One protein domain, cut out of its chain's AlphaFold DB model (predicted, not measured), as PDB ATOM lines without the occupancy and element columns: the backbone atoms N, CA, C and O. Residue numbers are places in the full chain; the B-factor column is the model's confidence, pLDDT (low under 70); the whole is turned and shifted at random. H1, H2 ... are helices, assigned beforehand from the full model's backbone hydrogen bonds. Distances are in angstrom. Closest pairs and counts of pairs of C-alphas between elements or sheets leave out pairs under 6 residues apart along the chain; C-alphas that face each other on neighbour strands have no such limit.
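Overview. This is residues 124 to 185 of the 572 residues of an uncharacterized protein of Klebsormidium nitens (UniProt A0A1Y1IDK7). What shape is this? It has little regular structure: three short, separate helices are joined by loops, and the looping stretch 130 to 151 reaches one end of the long axis, with H3 at the other. What makes it up? The printed part has 62 residues with H1, H2 and H3 in that order and no named strand; the class is all helix, though helices hold only 22 residues. Is it compact? It is, with a radius of gyration of the C-alphas of 10.8 A and spans of 31 by 23 by 19 A.

Arrangement. Do the helices touch? H1, residues 124 to 129, H2, residues 152 to 157, and H3, residues 164 to 173, are apart from one another, with no C-alpha of one within 8 A of another. Are their backbones well formed? In H1, H2 and H3 every O i to N i+4 pair is within hydrogen-bond range.

Along the chain. Where does H1 begin? Its C-alpha 124 is at (153.364, 168.847, 190.972); H1 measures 8.5 A from first to last C-alpha, H2 8.6 A. Where does H3 end? It measures 14.3 A and ends at C-alpha 173, (157.876, 184.425, 197.343).

Size, cuts and confidence. How far does it reach? The C-alphas farthest apart, of Pro 138 and Lys 164, are 31.7 A apart. Which links are long? H1 to H2, 22 residues, is long; H2 to H3, 6 residues, is short. Is anything cut or uncertain? The printed part has no cut, and no printed residue is under 70 in pLDDT.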
ATOM      1  N   GLU A 124     152.443 168.473 192.050       95.56
ATOM      2  CA  GLU A 124     153.364 168.847 190.972       95.56
ATOM      3  C   GLU A 124     153.766 170.325 191.047       95.56
ATOM      4  O   GLU A 124     154.954 170.646 190.994       95.56
ATOM      5  N   SER A 125     152.795 171.236 191.218       95.62
ATOM      6  CA  SER A 125     153.086 172.670 191.362       95.62
ATOM      7  C   SER A 125     153.915 172.954 192.616       95.62
ATOM      8  O   SER A 125     154.799 173.809 192.594       95.62
ATOM      9  N   MET A 126     153.680 172.198 193.693       97.38
ATOM     10  CA  MET A 126     154.453 172.288 194.930       97.38
ATOM     11  C   MET A 126     155.890 171.789 194.728       97.38
ATOM     12  O   MET A 126     156.818 172.474 195.148       97.38
ATOM     13  N   ALA A 127     156.096 170.664 194.037       97.69
ATOM     14  CA  ALA A 127     157.429 170.151 193.705       97.69
ATOM     15  C   ALA A 127     158.225 171.121 192.808       97.69
ATOM     16  O   ALA A 127     159.401 171.401 193.052       97.69
ATOM     17  N   ALA A 128     157.580 171.702 191.792       97.38
ATOM     18  CA  ALA A 128     158.205 172.726 190.956       97.38
ATOM     19  C   ALA A 128     158.572 173.981 191.769       97.38
ATOM     20  O   ALA A 128     159.672 174.517 191.636       97.38
ATOM     21  N   ALA A 129     157.697 174.410 192.681       97.50
ATOM     22  CA  ALA A 129     157.938 175.550 193.562       97.50
ATOM     23  C   ALA A 129     159.069 175.336 194.580       97.50
ATOM     24  O   ALA A 129     159.621 176.311 195.084       97.50
ATOM     25  N   THR A 130     159.449 174.094 194.882       97.62
ATOM     26  CA  THR A 130     160.617 173.802 195.731       97.62
ATOM     27  C   THR A 130     161.917 173.766 194.933       97.62
ATOM     28  O   THR A 130     162.954 173.413 195.492       97.62
ATOM     29  N   HIS A 131     161.857 174.076 193.630       97.94
ATOM     30  CA  HIS A 131     162.947 173.924 192.660       97.94
ATOM     31  C   HIS A 131     163.429 172.474 192.554       97.94
ATOM     32  O   HIS A 131     164.600 172.204 192.316       97.94
ATOM     33  N   ARG A 132     162.531 171.512 192.785       97.50
ATOM     34  CA  ARG A 132     162.796 170.072 192.655       97.50
ATOM     35  C   ARG A 132     161.586 169.405 191.997       97.50
ATOM     36  O   ARG A 132     160.916 168.597 192.642       97.50
ATOM     37  N   PRO A 133     161.244 169.784 190.751       97.00
ATOM     38  CA  PRO A 133     160.104 169.186 190.073       97.00
ATOM     39  C   PRO A 133     160.343 167.683 189.882       97.00
ATOM     40  O   PRO A 133     161.469 167.244 189.657       97.00
ATOM     41  N   TRP A 134     159.282 166.880 189.939       93.69
ATOM     42  CA  TRP A 134     159.398 165.429 189.728       93.69
ATOM     43  C   TRP A 134     159.691 165.036 188.279       93.69
ATOM     44  O   TRP A 134     160.066 163.898 188.010       93.69
ATOM     45  N   ARG A 135     159.470 165.958 187.340       94.50
ATOM     46  CA  ARG A 135     159.759 165.799 185.915       94.50
ATOM     47  C   ARG A 135     160.473 167.046 185.423       94.50
ATOM     48  O   ARG A 135     160.239 168.132 185.940       94.50
ATOM     49  N   THR A 136     161.313 166.885 184.413       95.88
ATOM     50  CA  THR A 136     161.978 167.993 183.719       95.88
ATOM     51  C   THR A 136     161.502 168.042 182.273       95.88
ATOM     52  O   THR A 136     160.981 167.054 181.751       95.88
ATOM     53  N   GLY A 137     161.612 169.206 181.641       95.75
ATOM     54  CA  GLY A 137     161.169 169.404 180.265       95.75
ATOM     55  C   GLY A 137     161.153 170.879 179.868       95.75
ATOM     56  O   GLY A 137     161.198 171.745 180.743       95.75
ATOM     57  N   PRO A 138     161.087 171.186 178.561       94.50
ATOM     58  CA  PRO A 138     161.206 172.555 178.045       94.50
ATOM     59  C   PRO A 138     160.148 173.518 178.604       94.50
ATOM     60  O   PRO A 138     160.423 174.711 178.728       94.50
ATOM     61  N   ASP A 139     158.988 172.981 178.987       95.62
ATOM     62  CA  ASP A 139     157.844 173.730 179.512       95.62
ATOM     63  C   ASP A 139     157.715 173.649 181.044       95.62
ATOM     64  O   ASP A 139     156.758 174.163 181.620       95.62
ATOM     65  N   VAL A 140     158.652 172.981 181.728       96.62
ATOM     66  CA  VAL A 140     158.632 172.870 183.191       96.62
ATOM     67  C   VAL A 140     159.339 174.078 183.793       96.62
ATOM     68  O   VAL A 140     160.534 174.281 183.581       96.62
ATOM     69  N   GLU A 141     158.620 174.855 184.597       97.31
ATOM     70  CA  GLU A 141     159.166 176.007 185.310       97.31
ATOM     71  C   GLU A 141     158.567 176.163 186.714       97.31
ATOM     72  O   GLU A 141     157.518 175.602 187.042       97.31
ATOM     73  N   CYS A 142     159.248 176.927 187.567       97.56
ATOM     74  CA  CYS A 142     158.723 177.306 188.871       97.56
ATOM     75  C   CYS A 142     157.498 178.226 188.696       97.56
ATOM     76  O   CYS A 142     157.623 179.274 188.062       97.56
ATOM     77  N   PRO A 143     156.347 177.939 189.337       96.88
ATOM     78  CA  PRO A 143     155.122 178.730 189.170       96.88
ATOM     79  C   PRO A 143     155.180 180.139 189.786       96.88
ATOM     80  O   PRO A 143     154.202 180.878 189.680       96.88
ATOM     81  N   TYR A 144     156.276 180.495 190.469       96.44
ATOM     82  CA  TYR A 144     156.421 181.768 191.184       96.44
ATOM     83  C   TYR A 144     157.559 182.639 190.648       96.44
ATOM     84  O   TYR A 144     157.370 183.838 190.463       96.44
ATOM     85  N   CYS A 145     158.742 182.066 190.408       96.38
ATOM     86  CA  CYS A 145     159.888 182.805 189.868       96.38
ATOM     87  C   CYS A 145     160.150 182.542 188.379       96.38
ATOM     88  O   CYS A 145     161.049 183.167 187.823       96.38
ATOM     89  N   HIS A 146     159.395 181.632 187.750       97.12
ATOM     90  CA  HIS A 146     159.542 181.240 186.341       97.12
ATOM     91  C   HIS A 146     160.945 180.721 185.971       97.12
ATOM     92  O   HIS A 146     161.348 180.738 184.809       97.12
ATOM     93  N   GLU A 147     161.710 180.241 186.960       96.69
ATOM     94  CA  GLU A 147     162.953 179.508 186.713       96.69
ATOM     95  C   GLU A 147     162.638 178.218 185.954       96.69
ATOM     96  O   GLU A 147     161.760 177.457 186.361       96.69
ATOM     97  N   LYS A 148     163.336 177.989 184.838       97.38
ATOM     98  CA  LYS A 148     163.078 176.864 183.935       97.38
ATOM     99  C   LYS A 148     163.884 175.632 184.328       97.38
ATOM    100  O   LYS A 148     165.072 175.730 184.623       97.38
ATOM    101  N   PHE A 149     163.264 174.463 184.195       97.31
ATOM    102  CA  PHE A 149     163.849 173.155 184.489       97.31
ATOM    103  C   PHE A 149     163.834 172.242 183.246       97.31
ATOM    104  O   PHE A 149     163.187 171.189 183.252       97.31
ATOM    105  N   PRO A 150     164.548 172.614 182.161       96.38
ATOM    106  CA  PRO A 150     164.544 171.860 180.905       96.38
ATOM    107  C   PRO A 150     165.128 170.449 181.030       96.38
ATOM    108  O   PRO A 150     164.815 169.583 180.220       96.38
ATOM    109  N   ASN A 151     165.996 170.222 182.016       97.12
ATOM    110  CA  ASN A 151     166.661 168.949 182.274       97.12
ATOM    111  C   ASN A 151     167.119 168.868 183.741       97.12
ATOM    112  O   ASN A 151     167.043 169.851 184.482       97.12
ATOM    113  N   GLN A 152     167.612 167.698 184.156       97.00
ATOM    114  CA  GLN A 152     168.084 167.474 185.526       97.00
ATOM    115  C   GLN A 152     169.280 168.365 185.893       97.00
ATOM    116  O   GLN A 152     169.334 168.881 187.002       97.00
ATOM    117  N   ALA A 153     170.188 168.632 184.947       96.88
ATOM    118  CA  ALA A 153     171.335 169.505 185.189       96.88
ATOM    119  C   ALA A 153     170.913 170.934 185.577       96.88
ATOM    120  O   ALA A 153     171.557 171.556 186.417       96.88
ATOM    121  N   ALA A 154     169.811 171.445 185.015       95.88
ATOM    122  CA  ALA A 154     169.247 172.734 185.407       95.88
ATOM    123  C   ALA A 154     168.705 172.715 186.846       95.88
ATOM    124  O   ALA A 154     168.946 173.653 187.596       95.88
ATOM    125  N   VAL A 155     168.035 171.630 187.251       95.75
ATOM    126  CA  VAL A 155     167.543 171.443 188.630       95.75
ATOM    127  C   VAL A 155     168.703 171.377 189.629       95.75
ATOM    128  O   VAL A 155     168.650 171.987 190.702       95.75
ATOM    129  N   ASP A 156     169.761 170.647 189.278       95.56
ATOM    130  CA  ASP A 156     170.953 170.491 190.113       95.56
ATOM    131  C   ASP A 156     171.744 171.805 190.228       95.56
ATOM    132  O   ASP A 156     172.376 172.060 191.254       95.56
ATOM    133  N   ALA A 157     171.665 172.662 189.204       95.31
ATOM    134  CA  ALA A 157     172.276 173.987 189.191       95.31
ATOM    135  C   ALA A 157     171.502 175.045 190.004       95.31
ATOM    136  O   ALA A 157     172.077 176.095 190.306       95.31
ATOM    137  N   SER A 158     170.238 174.802 190.379       94.94
ATOM    138  CA  SER A 158     169.457 175.745 191.190       94.94
ATOM    139  C   SER A 158     170.128 175.994 192.542       94.94
ATOM    140  O   SER A 158     170.411 175.066 193.310       94.94
ATOM    141  N   VAL A 159     170.359 177.270 192.851       94.31
ATOM    142  CA  VAL A 159     171.137 177.687 194.021       94.31
ATOM    143  C   VAL A 159     170.244 177.721 195.267       94.31
ATOM    144  O   VAL A 159     169.282 178.493 195.304       94.31
ATOM    145  N   PRO A 160     170.551 176.939 196.320       95.56
ATOM    146  CA  PRO A 160     169.785 176.986 197.556       95.56
ATOM    147  C   PRO A 160     169.984 178.322 198.289       95.56
ATOM    148  O   PRO A 160     171.100 178.847 198.317       95.56
ATOM    149  N   PRO A 161     168.951 178.848 198.973       96.44
ATOM    150  CA  PRO A 161     169.121 179.977 199.879       96.44
ATOM    151  C   PRO A 161     170.053 179.588 201.038       96.44
ATOM    152  O   PRO A 161     169.861 178.561 201.690       96.44
ATOM    153  N   THR A 162     171.052 180.422 201.321       96.06
ATOM    154  CA  THR A 162     172.138 180.119 202.271       96.06
ATOM    155  C   THR A 162     171.967 180.821 203.615       96.06
ATOM    156  O   THR A 162     172.364 180.297 204.659       96.06
ATOM    157  N   THR A 163     171.332 181.997 203.628       96.94
ATOM    158  CA  THR A 163     171.086 182.765 204.854       96.94
ATOM    159  C   THR A 163     169.656 182.593 205.368       96.94
ATOM    160  O   THR A 163     168.719 182.313 204.623       96.94
ATOM    161  N   LYS A 164     169.431 182.823 206.672       95.19
ATOM    162  CA  LYS A 164     168.073 182.788 207.259       95.19
ATOM    163  C   LYS A 164     167.108 183.763 206.574       95.19
ATOM    164  O   LYS A 164     165.919 183.467 206.474       95.19
ATOM    165  N   GLN A 165     167.610 184.918 206.138       96.44
ATOM    166  CA  GLN A 165     166.800 185.916 205.445       96.44
ATOM    167  C   GLN A 165     166.459 185.460 204.023       96.44
ATOM    168  O   GLN A 165     165.305 185.585 203.629       96.44
ATOM    169  N   GLU A 166     167.410 184.876 203.289       97.06
ATOM    170  CA  GLU A 166     167.150 184.267 201.976       97.06
ATOM    171  C   GLU A 166     166.124 183.138 202.070       97.06
ATOM    172  O   GLU A 166     165.183 183.115 201.286       97.06
ATOM    173  N   ILE A 167     166.238 182.252 203.068       95.50
ATOM    174  CA  ILE A 167     165.270 181.166 203.291       95.50
ATOM    175  C   ILE A 167     163.865 181.739 203.506       95.50
ATOM    176  O   ILE A 167     162.896 181.265 202.915       95.50
ATOM    177  N   LYS A 168     163.747 182.782 204.336       94.12
ATOM    178  CA  LYS A 168     162.465 183.443 204.598       94.12
ATOM    179  C   LYS A 168     161.912 184.125 203.343       94.12
ATOM    180  O   LYS A 168     160.725 183.991 203.070       94.12
ATOM    181  N   ASN A 169     162.752 184.824 202.581       95.19
ATOM    182  CA  ASN A 169     162.355 185.489 201.337       95.19
ATOM    183  C   ASN A 169     161.906 184.473 200.277       95.19
ATOM    184  O   ASN A 169     160.897 184.690 199.604       95.19
ATOM    185  N   PHE A 170     162.614 183.346 200.160       96.31
ATOM    186  CA  PHE A 170     162.229 182.240 199.287       96.31
ATOM    187  C   PHE A 170     160.851 181.707 199.679       96.31
ATOM    188  O   PHE A 170     159.939 181.713 198.863       96.31
ATOM    189  N   GLN A 171     160.656 181.354 200.953       95.19
ATOM    190  CA  GLN A 171     159.365 180.864 201.443       95.19
ATOM    191  C   GLN A 171     158.242 181.885 201.230       95.19
ATOM    192  O   GLN A 171     157.137 181.504 200.879       95.19
ATOM    193  N   GLN A 172     158.490 183.182 201.412       93.50
ATOM    194  CA  GLN A 172     157.469 184.205 201.173       93.50
ATOM    195  C   GLN A 172     157.101 184.337 199.689       93.50
ATOM    196  O   GLN A 172     155.919 184.418 199.369       93.50
ATOM    197  N   SER A 173     158.092 184.325 198.795       94.88
ATOM    198  CA  SER A 173     157.876 184.425 197.343       94.88
ATOM    199  C   SER A 173     157.313 183.143 196.724       94.88
ATOM    200  O   SER A 173     156.573 183.219 195.753       94.88
ATOM    201  N   HIS A 174     157.597 181.980 197.314       96.62
ATOM    202  CA  HIS A 174     157.145 180.667 196.845       96.62
ATOM    203  C   HIS A 174     155.977 180.132 197.679       96.62
ATOM    204  O   HIS A 174     155.852 178.930 197.914       96.62
ATOM    205  N   ALA A 175     155.134 181.042 198.176       95.12
ATOM    206  CA  ALA A 175     153.891 180.732 198.873       95.12
ATOM    207  C   ALA A 175     154.041 179.672 199.985       95.12
ATOM    208  O   ALA A 175     153.225 178.772 200.105       95.12
ATOM    209  N   GLY A 176     155.085 179.762 200.798       95.00
ATOM    210  CA  GLY A 176     155.363 178.882 201.929       95.00
ATOM    211  C   GLY A 176     156.206 177.644 201.615       95.00
ATOM    212  O   GLY A 176     156.584 176.952 202.565       95.00
ATOM    213  N   MET A 177     156.546 177.372 200.353       97.06
ATOM    214  CA  MET A 177     157.370 176.218 199.974       97.06
ATOM    215  C   MET A 177     158.821 176.374 200.429       97.06
ATOM    216  O   MET A 177     159.389 177.470 200.413       97.06
ATOM    217  N   ARG A 178     159.438 175.270 200.858       96.88
ATOM    218  CA  ARG A 178     160.849 175.241 201.258       96.88
ATOM    219  C   ARG A 178     161.696 174.745 200.088       96.88
ATOM    220  O   ARG A 178     161.348 173.770 199.431       96.88
ATOM    221  N   PHE A 179     162.810 175.422 199.827       97.69
ATOM    222  CA  PHE A 179     163.732 175.020 198.767       97.69
ATOM    223  C   PHE A 179     164.219 173.583 198.992       97.69
ATOM    224  O   PHE A 179     164.561 173.213 200.117       97.69
ATOM    225  N   GLY A 180     164.289 172.786 197.928       97.25
ATOM    226  CA  GLY A 180     164.892 171.455 197.969       97.25
ATOM    227  C   GLY A 180     164.032 170.365 198.616       97.25
ATOM    228  O   GLY A 180     164.477 169.222 198.673       97.25
ATOM    229  N   THR A 181     162.826 170.680 199.098       97.00
ATOM    230  CA  THR A 181     161.941 169.706 199.758       97.00
ATOM    231  C   THR A 181     160.627 169.571 198.983       97.00
ATOM    232  O   THR A 181     159.637 170.190 199.379       97.00
ATOM    233  N   PRO A 182     160.590 168.829 197.865       96.88
ATOM    234  CA  PRO A 182     159.328 168.530 197.188       96.88
ATOM    235  C   PRO A 182     158.416 167.690 198.101       96.88
ATOM    236  O   PRO A 182     158.886 167.165 199.108       96.88
ATOM    237  N   PRO A 183     157.118 167.527 197.801       96.25
ATOM    238  CA  PRO A 183     156.298 166.570 198.535       96.25
ATOM    239  C   PRO A 183     156.911 165.160 198.483       96.25
ATOM    240  O   PRO A 183     157.351 164.717 197.421       96.25
ATOM    241  N   ILE A 184     156.949 164.472 199.632       94.75
ATOM    242  CA  ILE A 184     157.553 163.132 199.760       94.75
ATOM    243  C   ILE A 184     156.765 162.102 198.946       94.75
ATOM    244  O   ILE A 184     157.346 161.297 198.222       94.75
ATOM    245  N   PHE A 185     155.438 162.137 199.062       91.31
ATOM    246  CA  PHE A 185     154.546 161.267 198.305       91.31
ATOM    247  C   PHE A 185     154.091 161.962 197.028       91.31
ATOM    248  O   PHE A 185     153.792 163.159 197.041       91.31
TER     249      PHE A 185